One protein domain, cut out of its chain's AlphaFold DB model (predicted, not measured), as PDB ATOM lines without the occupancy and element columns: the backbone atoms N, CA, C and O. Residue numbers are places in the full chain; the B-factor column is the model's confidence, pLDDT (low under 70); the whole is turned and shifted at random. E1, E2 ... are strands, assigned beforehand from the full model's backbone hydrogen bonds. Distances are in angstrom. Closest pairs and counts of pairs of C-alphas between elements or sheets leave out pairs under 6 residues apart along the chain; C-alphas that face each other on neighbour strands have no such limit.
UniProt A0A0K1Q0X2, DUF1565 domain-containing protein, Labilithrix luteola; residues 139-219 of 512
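Overview. This is residues 139 to 219 of the 512 residues of the protein "DUF1565 domain-containing protein" of Labilithrix luteola (UniProt A0A0K1Q0X2). The domain is an elongated sandwich, with the small sheet E3 E2 E6 face to face with the strongly twisted, curled sheet E4 E1 E9 E7. A two-stranded ribbon, E5 and E8, extends toward one end, where E5 runs on into E6 and E7 runs on into E8. The printed part has 81 residues, no named helix and nine strands, E1 to E9 in chain order; the class is all strand. The four-stranded sheet is mixed and the other two are antiparallel. The whole is compact, with a radius of gyration of the C-alphas of 12.1 A, yet a rod in outline, spanning 38 by 18 by 16 A.

Along the chain. E1, residues 141 to 146, begins at C-alpha 141 (-7.274, 7.040, -45.982) and measures 17.2 A. E2 is residues 154 to 156, E3 161 to 163, E4 168 to 170, E5 180 to 182 and E6 184 to 187. E7, residues 194 to 199, measures 16.2 A. E8 is residues 202 to 204. E9, residues 210 to 219, measures 27.0 A and ends at C-alpha 219 (-1.240, 18.665, -23.983).

Arrangement. E1 and E9 are parallel, with N 144 and O 213 3.1 A apart. E4 and E1 are antiparallel, with N 143 to O 169 at 2.9 A, as are E9 and E7, with N 197 to O 216 at 2.9 A. E2 and E3 form a hairpin, with N 162 to O 155 at 2.8 A. E2 and E6 are antiparallel, with N 156 to O 184 at 2.9 A. E5 and E8 are antiparallel, with N 181 to O 203 at 2.9 A. The closest C-alphas of E6 and E7, those of Thr 184 and Val 198, are 6.6 A apart.

Size, cuts and confidence. The two C-alphas farthest apart, those of Pro 192 and Gly 207, are 38.6 A apart. The printed part has no cut and no long link. Its mean pLDDT is 96.2, and no printed residue is under 70.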
ATOM      1  N   TYR A 139      -9.343   2.811 -52.145       97.94
ATOM      2  CA  TYR A 139      -8.092   3.388 -51.665       97.94
ATOM      3  C   TYR A 139      -8.129   3.596 -50.146       97.94
ATOM      4  O   TYR A 139      -9.203   3.702 -49.551       97.94
ATOM      5  N   THR A 140      -6.970   3.598 -49.491       97.75
ATOM      6  CA  THR A 140      -6.867   3.865 -48.048       97.75
ATOM      7  C   THR A 140      -6.901   5.360 -47.756       97.75
ATOM      8  O   THR A 140      -6.402   6.169 -48.541       97.75
ATOM      9  N   VAL A 141      -7.432   5.712 -46.586       98.50
ATOM     10  CA  VAL A 141      -7.274   7.040 -45.982       98.50
ATOM     11  C   VAL A 141      -6.291   6.913 -44.823       98.50
ATOM     12  O   VAL A 141      -6.405   5.995 -44.012       98.50
ATOM     13  N   GLY A 142      -5.319   7.811 -44.748       98.31
ATOM     14  CA  GLY A 142      -4.274   7.809 -43.735       98.31
ATOM     15  C   GLY A 142      -3.564   9.154 -43.645       98.31
ATOM     16  O   GLY A 142      -3.906  10.110 -44.345       98.31
ATOM     17  N   GLY A 143      -2.573   9.234 -42.765       98.44
ATOM     18  CA  GLY A 143      -1.949  10.505 -42.432       98.44
ATOM     19  C   GLY A 143      -0.833  10.413 -41.403       98.44
ATOM     20  O   GLY A 143      -0.362   9.326 -41.050       98.44
ATOM     21  N   THR A 144      -0.412  11.577 -40.916       98.56
ATOM     22  CA  THR A 144       0.616  11.722 -39.875       98.56
ATOM     23  C   THR A 144       0.025  12.227 -38.560       98.56
ATOM     24  O   THR A 144      -1.020  12.879 -38.538       98.56
ATOM     25  N   VAL A 145       0.709  11.925 -37.457       98.56
ATOM     26  CA  VAL A 145       0.383  12.414 -36.113       98.56
ATOM     27  C   VAL A 145       1.596  13.120 -35.520       98.56
ATOM     28  O   VAL A 145       2.706  12.582 -35.539       98.56
ATOM     29  N   THR A 146       1.385  14.311 -34.970       97.62
ATOM     30  CA  THR A 146       2.405  15.104 -34.273       97.62
ATOM     31  C   THR A 146       1.960  15.411 -32.845       97.62
ATOM     32  O   THR A 146       0.770  15.460 -32.544       97.62
ATOM     33  N   GLY A 147       2.923  15.565 -31.932       94.81
ATOM     34  CA  GLY A 147       2.661  15.929 -30.534       94.81
ATOM     35  C   GLY A 147       1.950  14.871 -29.676       94.81
ATOM     36  O   GLY A 147       1.694  15.135 -28.505       94.81
ATOM     37  N   LEU A 148       1.651  13.674 -30.198       95.81
ATOM     38  CA  LEU A 148       1.058  12.583 -29.417       95.81
ATOM     39  C   LEU A 148       2.051  12.076 -28.353       95.81
ATOM     40  O   LEU A 148       3.060  11.452 -28.676       95.81
ATOM     41  N   LEU A 149       1.735  12.356 -27.090       93.50
ATOM     42  CA  LEU A 149       2.443  11.908 -25.886       93.50
ATOM     43  C   LEU A 149       1.594  10.931 -25.061       93.50
ATOM     44  O   LEU A 149       2.136  10.101 -24.333       93.50
ATOM     45  N   GLY A 150       0.266  11.061 -25.144       91.75
ATOM     46  CA  GLY A 150      -0.690  10.274 -24.378       91.75
ATOM     47  C   GLY A 150      -1.189   9.016 -25.078       91.75
ATOM     48  O   GLY A 150      -1.044   8.827 -26.284       91.75
ATOM     49  N   THR A 151      -1.822   8.151 -24.290       93.25
ATOM     50  CA  THR A 151      -2.513   6.948 -24.779       93.25
ATOM     51  C   THR A 151      -4.020   7.179 -24.895       93.25
ATOM     52  O   THR A 151      -4.588   7.957 -24.128       93.25
ATOM     53  N   GLY A 152      -4.668   6.495 -25.846       94.38
ATOM     54  CA  GLY A 152      -6.128   6.518 -26.020       94.38
ATOM     55  C   GLY A 152      -6.657   7.300 -27.228       94.38
ATOM     56  O   GLY A 152      -7.870   7.400 -27.367       94.38
ATOM     57  N   LEU A 153      -5.796   7.820 -28.115       97.94
ATOM     58  CA  LEU A 153      -6.251   8.448 -29.363       97.94
ATOM     59  C   LEU A 153      -7.020   7.438 -30.235       97.94
ATOM     60  O   LEU A 153      -6.479   6.391 -30.595       97.94
ATOM     61  N   VAL A 154      -8.248   7.786 -30.619       98.31
ATOM     62  CA  VAL A 154      -9.050   7.068 -31.619       98.31
ATOM     63  C   VAL A 154      -9.529   8.058 -32.678       98.31
ATOM     64  O   VAL A 154     -10.067   9.121 -32.351       98.31
ATOM     65  N   LEU A 155      -9.312   7.703 -33.943       98.50
ATOM     66  CA  LEU A 155      -9.783   8.439 -35.115       98.50
ATOM     67  C   LEU A 155     -10.938   7.688 -35.782       98.50
ATOM     68  O   LEU A 155     -10.937   6.463 -35.799       98.50
ATOM     69  N   HIS A 156     -11.868   8.408 -36.401       97.56
ATOM     70  CA  HIS A 156     -13.010   7.844 -37.123       97.56
ATOM     71  C   HIS A 156     -13.084   8.408 -38.541       97.56
ATOM     72  O   HIS A 156     -12.979   9.621 -38.683       97.56
ATOM     73  N   ASN A 157     -13.276   7.574 -39.574       95.25
ATOM     74  CA  ASN A 157     -13.307   8.007 -40.991       95.25
ATOM     75  C   ASN A 157     -14.707   8.073 -41.646       95.25
ATOM     76  O   ASN A 157     -14.805   8.277 -42.861       95.25
ATOM     77  N   GLY A 158     -15.769   7.826 -40.875       88.44
ATOM     78  CA  GLY A 158     -17.146   7.657 -41.352       88.44
ATOM     79  C   GLY A 158     -17.606   6.194 -41.463       88.44
ATOM     80  O   GLY A 158     -18.782   5.950 -41.739       88.44
ATOM     81  N   ALA A 159     -16.710   5.220 -41.261       89.88
ATOM     82  CA  ALA A 159     -17.013   3.785 -41.324       89.88
ATOM     83  C   ALA A 159     -16.257   2.923 -40.289       89.88
ATOM     84  O   ALA A 159     -16.811   1.940 -39.799       89.88
ATOM     85  N   GLU A 160     -15.022   3.291 -39.943       95.50
ATOM     86  CA  GLU A 160     -14.113   2.560 -39.052       95.50
ATOM     87  C   GLU A 160     -13.602   3.481 -37.931       95.50
ATOM     88  O   GLU A 160     -13.214   4.620 -38.200       95.50
ATOM     89  N   ASP A 161     -13.555   2.962 -36.699       98.06
ATOM     90  CA  ASP A 161     -12.800   3.542 -35.581       98.06
ATOM     91  C   ASP A 161     -11.397   2.915 -35.523       98.06
ATOM     92  O   ASP A 161     -11.252   1.696 -35.404       98.06
ATOM     93  N   LEU A 162     -10.361   3.749 -35.573       98.19
ATOM     94  CA  LEU A 162      -8.954   3.360 -35.592       98.19
ATOM     95  C   LEU A 162      -8.233   3.888 -34.340       98.19
ATOM     96  O   LEU A 162      -7.997   5.094 -34.238       98.19
ATOM     97  N   PRO A 163      -7.834   3.017 -33.395       98.00
ATOM     98  CA  PRO A 163      -6.923   3.382 -32.313       98.00
ATOM     99  C   PRO A 163      -5.526   3.704 -32.857       98.00
ATOM    100  O   PRO A 163      -4.971   2.933 -33.644       98.00
ATOM    101  N   VAL A 164      -4.931   4.818 -32.424       97.94
ATOM    102  CA  VAL A 164      -3.644   5.312 -32.937       97.94
ATOM    103  C   VAL A 164      -2.620   5.478 -31.815       97.94
ATOM    104  O   VAL A 164      -2.886   6.082 -30.779       97.94
ATOM    105  N   SER A 165      -1.416   4.946 -32.039       94.69
ATOM    106  CA  SER A 165      -0.295   4.975 -31.086       94.69
ATOM    107  C   SER A 165       1.065   5.245 -31.749       94.69
ATOM    108  O   SER A 165       2.106   4.914 -31.185       94.69
ATOM    109  N   GLY A 166       1.067   5.770 -32.977       93.94
ATOM    110  CA  GLY A 166       2.268   6.036 -33.770       93.94
ATOM    111  C   GLY A 166       2.219   7.407 -34.441       93.94
ATOM    112  O   GLY A 166       1.200   8.090 -34.410       93.94
ATOM    113  N   THR A 167       3.323   7.801 -35.078       96.75
ATOM    114  CA  THR A 167       3.445   9.070 -35.824       96.75
ATOM    115  C   THR A 167       2.792   9.036 -37.210       96.75
ATOM    116  O   THR A 167       2.789  10.043 -37.919       96.75
ATOM    117  N   THR A 168       2.225   7.896 -37.608       97.88
ATOM    118  CA  THR A 168       1.412   7.720 -38.815       97.88
ATOM    119  C   THR A 168       0.226   6.803 -38.529       97.88
ATOM    120  O   THR A 168       0.257   5.999 -37.596       97.88
ATOM    121  N   PHE A 169      -0.820   6.918 -39.346       98.38
ATOM    122  CA  PHE A 169      -1.995   6.051 -39.305       98.38
ATOM    123  C   PHE A 169      -2.512   5.767 -40.721       98.38
ATOM    124  O   PHE A 169      -2.264   6.529 -41.655       98.38
ATOM    125  N   SER A 170      -3.247   4.668 -40.872       98.06
ATOM    126  CA  SER A 170      -3.980   4.314 -42.088       98.06
ATOM    127  C   SER A 170      -5.179   3.469 -41.682       98.06
ATOM    128  O   SER A 170      -5.008   2.461 -40.999       98.06
ATOM    129  N   PHE A 171      -6.375   3.868 -42.107       98.31
ATOM    130  CA  PHE A 171      -7.593   3.085 -41.925       98.31
ATOM    131  C   PHE A 171      -7.503   1.779 -42.729       98.31
ATOM    132  O   PHE A 171      -6.920   1.753 -43.821       98.31
ATOM    133  N   THR A 172      -8.024   0.683 -42.172       97.06
ATOM    134  CA  THR A 172      -7.988  -0.642 -42.812       97.06
ATOM    135  C   THR A 172      -9.138  -0.811 -43.801       97.06
ATOM    136  O   THR A 172      -8.972  -1.443 -44.850       97.06
ATOM    137  N   GLN A 173     -10.283  -0.181 -43.523       96.81
ATOM    138  CA  GLN A 173     -11.403  -0.092 -44.440       96.81
ATOM    139  C   GLN A 173     -11.104   0.942 -45.528       96.81
ATOM    140  O   GLN A 173     -10.991   2.145 -45.285       96.81
ATOM    141  N   LYS A 174     -11.000   0.453 -46.765       97.06
ATOM    142  CA  LYS A 174     -10.825   1.299 -47.943       97.06
ATOM    143  C   LYS A 174     -12.110   2.047 -48.297       97.06
ATOM    144  O   LYS A 174     -13.214   1.529 -48.138       97.06
ATOM    145  N   VAL A 175     -11.942   3.243 -48.848       97.12
ATOM    146  CA  VAL A 175     -13.018   4.081 -49.382       97.12
ATOM    147  C   VAL A 175     -13.056   3.924 -50.906       97.12
ATOM    148  O   VAL A 175     -12.017   3.864 -51.566       97.12
ATOM    149  N   ILE A 176     -14.264   3.807 -51.463       96.94
ATOM    150  CA  ILE A 176     -14.498   3.665 -52.910       96.94
ATOM    151  C   ILE A 176     -14.134   4.974 -53.617       96.94
ATOM    152  O   ILE A 176     -14.450   6.052 -53.119       96.94
ATOM    153  N   ASP A 177     -13.495   4.894 -54.784       97.75
ATOM    154  CA  ASP A 177     -13.124   6.093 -55.535       97.75
ATOM    155  C   ASP A 177     -14.338   6.964 -55.900       97.75
ATOM    156  O   ASP A 177     -15.405   6.450 -56.246       97.75
ATOM    157  N   GLY A 178     -14.183   8.285 -55.798       95.56
ATOM    158  CA  GLY A 178     -15.269   9.255 -55.942       95.56
ATOM    159  C   GLY A 178     -16.160   9.437 -54.702       95.56
ATOM    160  O   GLY A 178     -16.893  10.424 -54.647       95.56
ATOM    161  N   ASN A 179     -16.088   8.563 -53.689       96.25
ATOM    162  CA  ASN A 179     -16.773   8.802 -52.413       96.25
ATOM    163  C   ASN A 179     -16.022   9.836 -51.554       96.25
ATOM    164  O   ASN A 179     -14.817  10.067 -51.707       96.25
ATOM    165  N   ALA A 180     -16.755  10.436 -50.614       96.50
ATOM    166  CA  ALA A 180     -16.192  11.285 -49.573       96.50
ATOM    167  C   ALA A 180     -15.572  10.469 -48.422       96.50
ATOM    168  O   ALA A 180     -15.957   9.322 -48.187       96.50
ATOM    169  N   TYR A 181     -14.655  11.101 -47.693       96.75
ATOM    170  CA  TYR A 181     -14.138  10.670 -46.393       96.75
ATOM    171  C   TYR A 181     -14.225  11.836 -45.397       96.75
ATOM    172  O   TYR A 181     -14.170  12.997 -45.812       96.75
ATOM    173  N   ASP A 182     -14.345  11.533 -44.103       97.06
ATOM    174  CA  ASP A 182     -14.358  12.532 -43.028       97.06
ATOM    175  C   ASP A 182     -13.658  11.976 -41.777       97.06
ATOM    176  O   ASP A 182     -14.195  11.112 -41.087       97.06
ATOM    177  N   VAL A 183     -12.418  12.414 -41.539       98.38
ATOM    178  CA  VAL A 183     -11.559  11.971 -40.435       98.38
ATOM    179  C   VAL A 183     -11.714  12.902 -39.237       98.38
ATOM    180  O   VAL A 183     -11.317  14.066 -39.276       98.38
ATOM    181  N   THR A 184     -12.230  12.352 -38.143       98.12
ATOM    182  CA  THR A 184     -12.495  13.048 -36.877       98.12
ATOM    183  C   THR A 184     -11.823  12.334 -35.702       98.12
ATOM    184  O   THR A 184     -11.428  11.174 -35.818       98.12
ATOM    185  N   VAL A 185     -11.673  13.015 -34.561       98.06
ATOM    186  CA  VAL A 185     -11.217  12.403 -33.298       98.06
ATOM    187  C   VAL A 185     -12.443  11.981 -32.488       98.06
ATOM    188  O   VAL A 185     -13.238  12.833 -32.097       98.06
ATOM    189  N   THR A 186     -12.592  10.683 -32.218       96.56
ATOM    190  CA  THR A 186     -13.680  10.135 -31.381       96.56
ATOM    191  C   THR A 186     -13.249   9.875 -29.942       96.56
ATOM    192  O   THR A 186     -14.088   9.834 -29.043       96.56
ATOM    193  N   THR A 187     -11.950   9.735 -29.679       95.50
ATOM    194  CA  THR A 187     -11.393   9.715 -28.318       95.50
ATOM    195  C   THR A 187     -10.047  10.423 -28.317       95.50
ATOM    196  O   THR A 187      -9.178  10.109 -29.129       95.50
ATOM    197  N   SER A 188      -9.882  11.393 -27.420       93.38
ATOM    198  CA  SER A 188      -8.617  12.103 -27.212       93.38
ATOM    199  C   SER A 188      -7.786  11.420 -26.116       93.38
ATOM    200  O   SER A 188      -8.370  10.790 -25.233       93.38
ATOM    201  N   PRO A 189      -6.446  11.548 -26.114       94.44
ATOM    202  CA  PRO A 189      -5.615  10.985 -25.053       94.44
ATOM    203  C   PRO A 189      -5.943  11.552 -23.665       94.44
ATOM    204  O   PRO A 189      -6.094  12.764 -23.517       94.44
ATOM    205  N   GLU A 190      -5.983  10.693 -22.644       87.44
ATOM    206  CA  GLU A 190      -6.241  11.096 -21.245       87.44
ATOM    207  C   GLU A 190      -4.995  11.027 -20.343       87.44
ATOM    208  O   GLU A 190      -4.948  11.678 -19.299       87.44
ATOM    209  N   ALA A 191      -3.967  10.263 -20.734       87.19
ATOM    210  CA  ALA A 191      -2.771  10.029 -19.923       87.19
ATOM    211  C   ALA A 191      -1.462  10.097 -20.746       87.19
ATOM    212  O   ALA A 191      -1.105   9.093 -21.375       87.19
ATOM    213  N   PRO A 192      -0.723  11.232 -20.706       90.69
ATOM    214  CA  PRO A 192      -1.193  12.572 -20.315       90.69
ATOM    215  C   PRO A 192      -2.396  13.064 -21.143       90.69
ATOM    216  O   PRO A 192      -2.599  12.581 -22.260       90.69
ATOM    217  N   PRO A 193      -3.179  14.030 -20.627       91.31
ATOM    218  CA  PRO A 193      -4.353  14.543 -21.314       91.31
ATOM    219  C   PRO A 193      -3.980  15.466 -22.470       91.31
ATOM    220  O   PRO A 193      -3.202  16.407 -22.309       91.31
ATOM    221  N   GLN A 194      -4.552  15.218 -23.642       94.25
ATOM    222  CA  GLN A 194      -4.297  16.007 -24.841       94.25
ATOM    223  C   GLN A 194      -5.590  16.282 -25.597       94.25
ATOM    224  O   GLN A 194      -6.547  15.519 -25.514       94.25
ATOM    225  N   GLU A 195      -5.599  17.344 -26.392       93.38
ATOM    226  CA  GLU A 195      -6.591  17.529 -27.448       93.38
ATOM    227  C   GLU A 195      -5.891  17.424 -28.796       93.38
ATOM    228  O   GLU A 195      -4.806  17.978 -28.976       93.38
ATOM    229  N   CYS A 196      -6.503  16.702 -29.731       96.56
ATOM    230  CA  CYS A 196      -5.961  16.485 -31.065       96.56
ATOM    231  C   CYS A 196      -6.868  17.140 -32.111       96.56
ATOM    232  O   CYS A 196      -8.080  16.933 -32.100       96.56
ATOM    233  N   GLU A 197      -6.283  17.925 -33.011       97.00
ATOM    234  CA  GLU A 197      -6.980  18.612 -34.101       97.00
ATOM    235  C   GLU A 197      -6.623  17.969 -35.446       97.00
ATOM    236  O   GLU A 197      -5.455  17.661 -35.696       97.00
ATOM    237  N   VAL A 198      -7.622  17.753 -36.312       98.12
ATOM    238  CA  VAL A 198      -7.432  17.144 -37.638       98.12
ATOM    239  C   VAL A 198      -7.434  18.224 -38.718       98.12
ATOM    240  O   VAL A 198      -8.445  18.882 -38.947       98.12
ATOM    241  N   THR A 199      -6.320  18.369 -39.429       98.25
ATOM    242  CA  THR A 199      -6.212  19.188 -40.644       98.25
ATOM    243  C   THR A 199      -6.201  18.285 -41.879       98.25
ATOM    244  O   THR A 199      -5.619  17.199 -41.865       98.25
ATOM    245  N   ASN A 200      -6.875  18.730 -42.947       97.06
ATOM    246  CA  ASN A 200      -7.231  17.928 -44.130       97.06
ATOM    247  C   ASN A 200      -8.085  16.685 -43.796       97.06
ATOM    248  O   ASN A 200      -8.011  15.677 -44.492       97.06
ATOM    249  N   GLY A 201      -8.894  16.739 -42.728       97.00
ATOM    250  CA  GLY A 201      -9.698  15.597 -42.274       97.00
ATOM    251  C   GLY A 201     -10.745  15.117 -43.282       97.00
ATOM    252  O   GLY A 201     -10.990  13.920 -43.369       97.00
ATOM    253  N   SER A 202     -11.324  16.019 -44.076       97.00
ATOM    254  CA  SER A 202     -12.440  15.721 -44.984       97.00
ATOM    255  C   SER A 202     -12.108  15.995 -46.452       97.00
ATOM    256  O   SER A 202     -11.516  17.029 -46.771       97.00
ATOM    257  N   GLY A 203     -12.589  15.147 -47.362       96.62
ATOM    258  CA  GLY A 203     -12.410  15.329 -48.805       96.62
ATOM    259  C   GLY A 203     -13.067  14.228 -49.638       96.62
ATOM    260  O   GLY A 203     -13.936  13.510 -49.149       96.62
ATOM    261  N   THR A 204     -12.650  14.081 -50.898       95.94
ATOM    262  CA  THR A 204     -13.050  12.968 -51.779       95.94
ATOM    263  C   THR A 204     -11.844  12.166 -52.255       95.94
ATOM    264  O   THR A 204     -10.754  12.702 -52.472       95.94
ATOM    265  N   VAL A 205     -12.038  10.860 -52.426       97.12
ATOM    266  CA  VAL A 205     -11.012   9.953 -52.956       97.12
ATOM    267  C   VAL A 205     -10.929  10.106 -54.477       97.12
ATOM    268  O   VAL A 205     -11.960  10.144 -55.150       97.12
ATOM    269  N   THR A 206      -9.709  10.262 -55.002       96.00
ATOM    270  CA  THR A 206      -9.450  10.674 -56.398       96.00
ATOM    271  C   THR A 206      -8.263   9.934 -57.035       96.00
ATOM    272  O   THR A 206      -7.190  10.486 -57.278       96.00
ATOM    273  N   GLY A 207      -8.452   8.649 -57.327       95.00
ATOM    274  CA  GLY A 207      -7.543   7.801 -58.104       95.00
ATOM    275  C   GLY A 207      -6.281   7.325 -57.374       95.00
ATOM    276  O   GLY A 207      -5.417   6.710 -58.002       95.00
ATOM    277  N   LYS A 208      -6.160   7.600 -56.072       97.06
ATOM    278  CA  LYS A 208      -5.015   7.256 -55.216       97.06
ATOM    279  C   LYS A 208      -5.419   7.204 -53.739       97.06
ATOM    280  O   LYS A 208      -6.459   7.739 -53.359       97.06
ATOM    281  N   ASP A 209      -4.545   6.630 -52.918       97.94
ATOM    282  CA  ASP A 209      -4.633   6.706 -51.459       97.94
ATOM    283  C   ASP A 209      -4.476   8.156 -50.960       97.94
ATOM    284  O   ASP A 209      -3.732   8.963 -51.532       97.94
ATOM    285  N   VAL A 210      -5.207   8.482 -49.893       98.19
ATOM    286  CA  VAL A 210      -5.155   9.773 -49.191       98.19
ATOM    287  C   VAL A 210      -4.153   9.636 -48.049       98.19
ATOM    288  O   VAL A 210      -4.269   8.719 -47.240       98.19
ATOM    289  N   THR A 211      -3.155  10.520 -48.001       98.12
ATOM    290  CA  THR A 211      -1.996  10.399 -47.090       98.12
ATOM    291  C   THR A 211      -1.588  11.727 -46.447       98.12
ATOM    292  O   THR A 211      -0.543  11.815 -45.806       98.12
ATOM    293  N   ASP A 212      -2.362  12.780 -46.692       97.94
ATOM    294  CA  ASP A 212      -2.114  14.178 -46.340       97.94
ATOM    295  C   ASP A 212      -3.047  14.696 -45.233       97.94
ATOM    296  O   ASP A 212      -3.007  15.881 -44.893       97.94
ATOM    297  N   VAL A 213      -3.823  13.798 -44.613       98.50
ATOM    298  CA  VAL A 213      -4.468  14.058 -43.321       98.50
ATOM    299  C   VAL A 213      -3.384  14.235 -42.255       98.50
ATOM    300  O   VAL A 213      -2.395  13.501 -42.214       98.50
ATOM    301  N   THR A 214      -3.559  15.215 -41.377       98.44
ATOM    302  CA  THR A 214      -2.604  15.532 -40.309       98.44
ATOM    303  C   THR A 214      -3.343  15.689 -38.990       98.44
ATOM    304  O   THR A 214      -4.370  16.360 -38.933       98.44
ATOM    305  N   VAL A 215      -2.838  15.054 -37.932       98.56
ATOM    306  CA  VAL A 215      -3.421  15.111 -36.585       98.56
ATOM    307  C   VAL A 215      -2.400  15.722 -35.632       98.56
ATOM    308  O   VAL A 215      -1.365  15.116 -35.360       98.56
ATOM    309  N   ALA A 216      -2.678  16.923 -35.134       97.56
ATOM    310  CA  ALA A 216      -1.805  17.636 -34.206       97.56
ATOM    311  C   ALA A 216      -2.372  17.547 -32.784       97.56
ATOM    312  O   ALA A 216      -3.427  18.113 -32.503       97.56
ATOM    313  N   CYS A 217      -1.681  16.835 -31.895       96.94
ATOM    314  CA  CYS A 217      -2.054  16.687 -30.489       96.94
ATOM    315  C   CYS A 217      -1.274  17.664 -29.600       96.94
ATOM    316  O   CYS A 217      -0.049  17.744 -29.681       96.94
ATOM    317  N   VAL A 218      -1.976  18.374 -28.715       95.06
ATOM    318  CA  VAL A 218      -1.396  19.327 -27.755       95.06
ATOM    319  C   VAL A 218      -1.849  18.966 -26.343       95.06
ATOM    320  O   VAL A 218      -3.027  18.695 -26.115       95.06
ATOM    321  N   GLN A 219      -0.918  18.934 -25.386       95.50
ATOM    322  CA  GLN A 219      -1.240  18.665 -23.983       95.50
ATOM    323  C   GLN A 219      -1.967  19.865 -23.367       95.50
ATOM    324  O   GLN A 219      -1.440  20.978 -23.369       95.50
TER     325      GLN A 219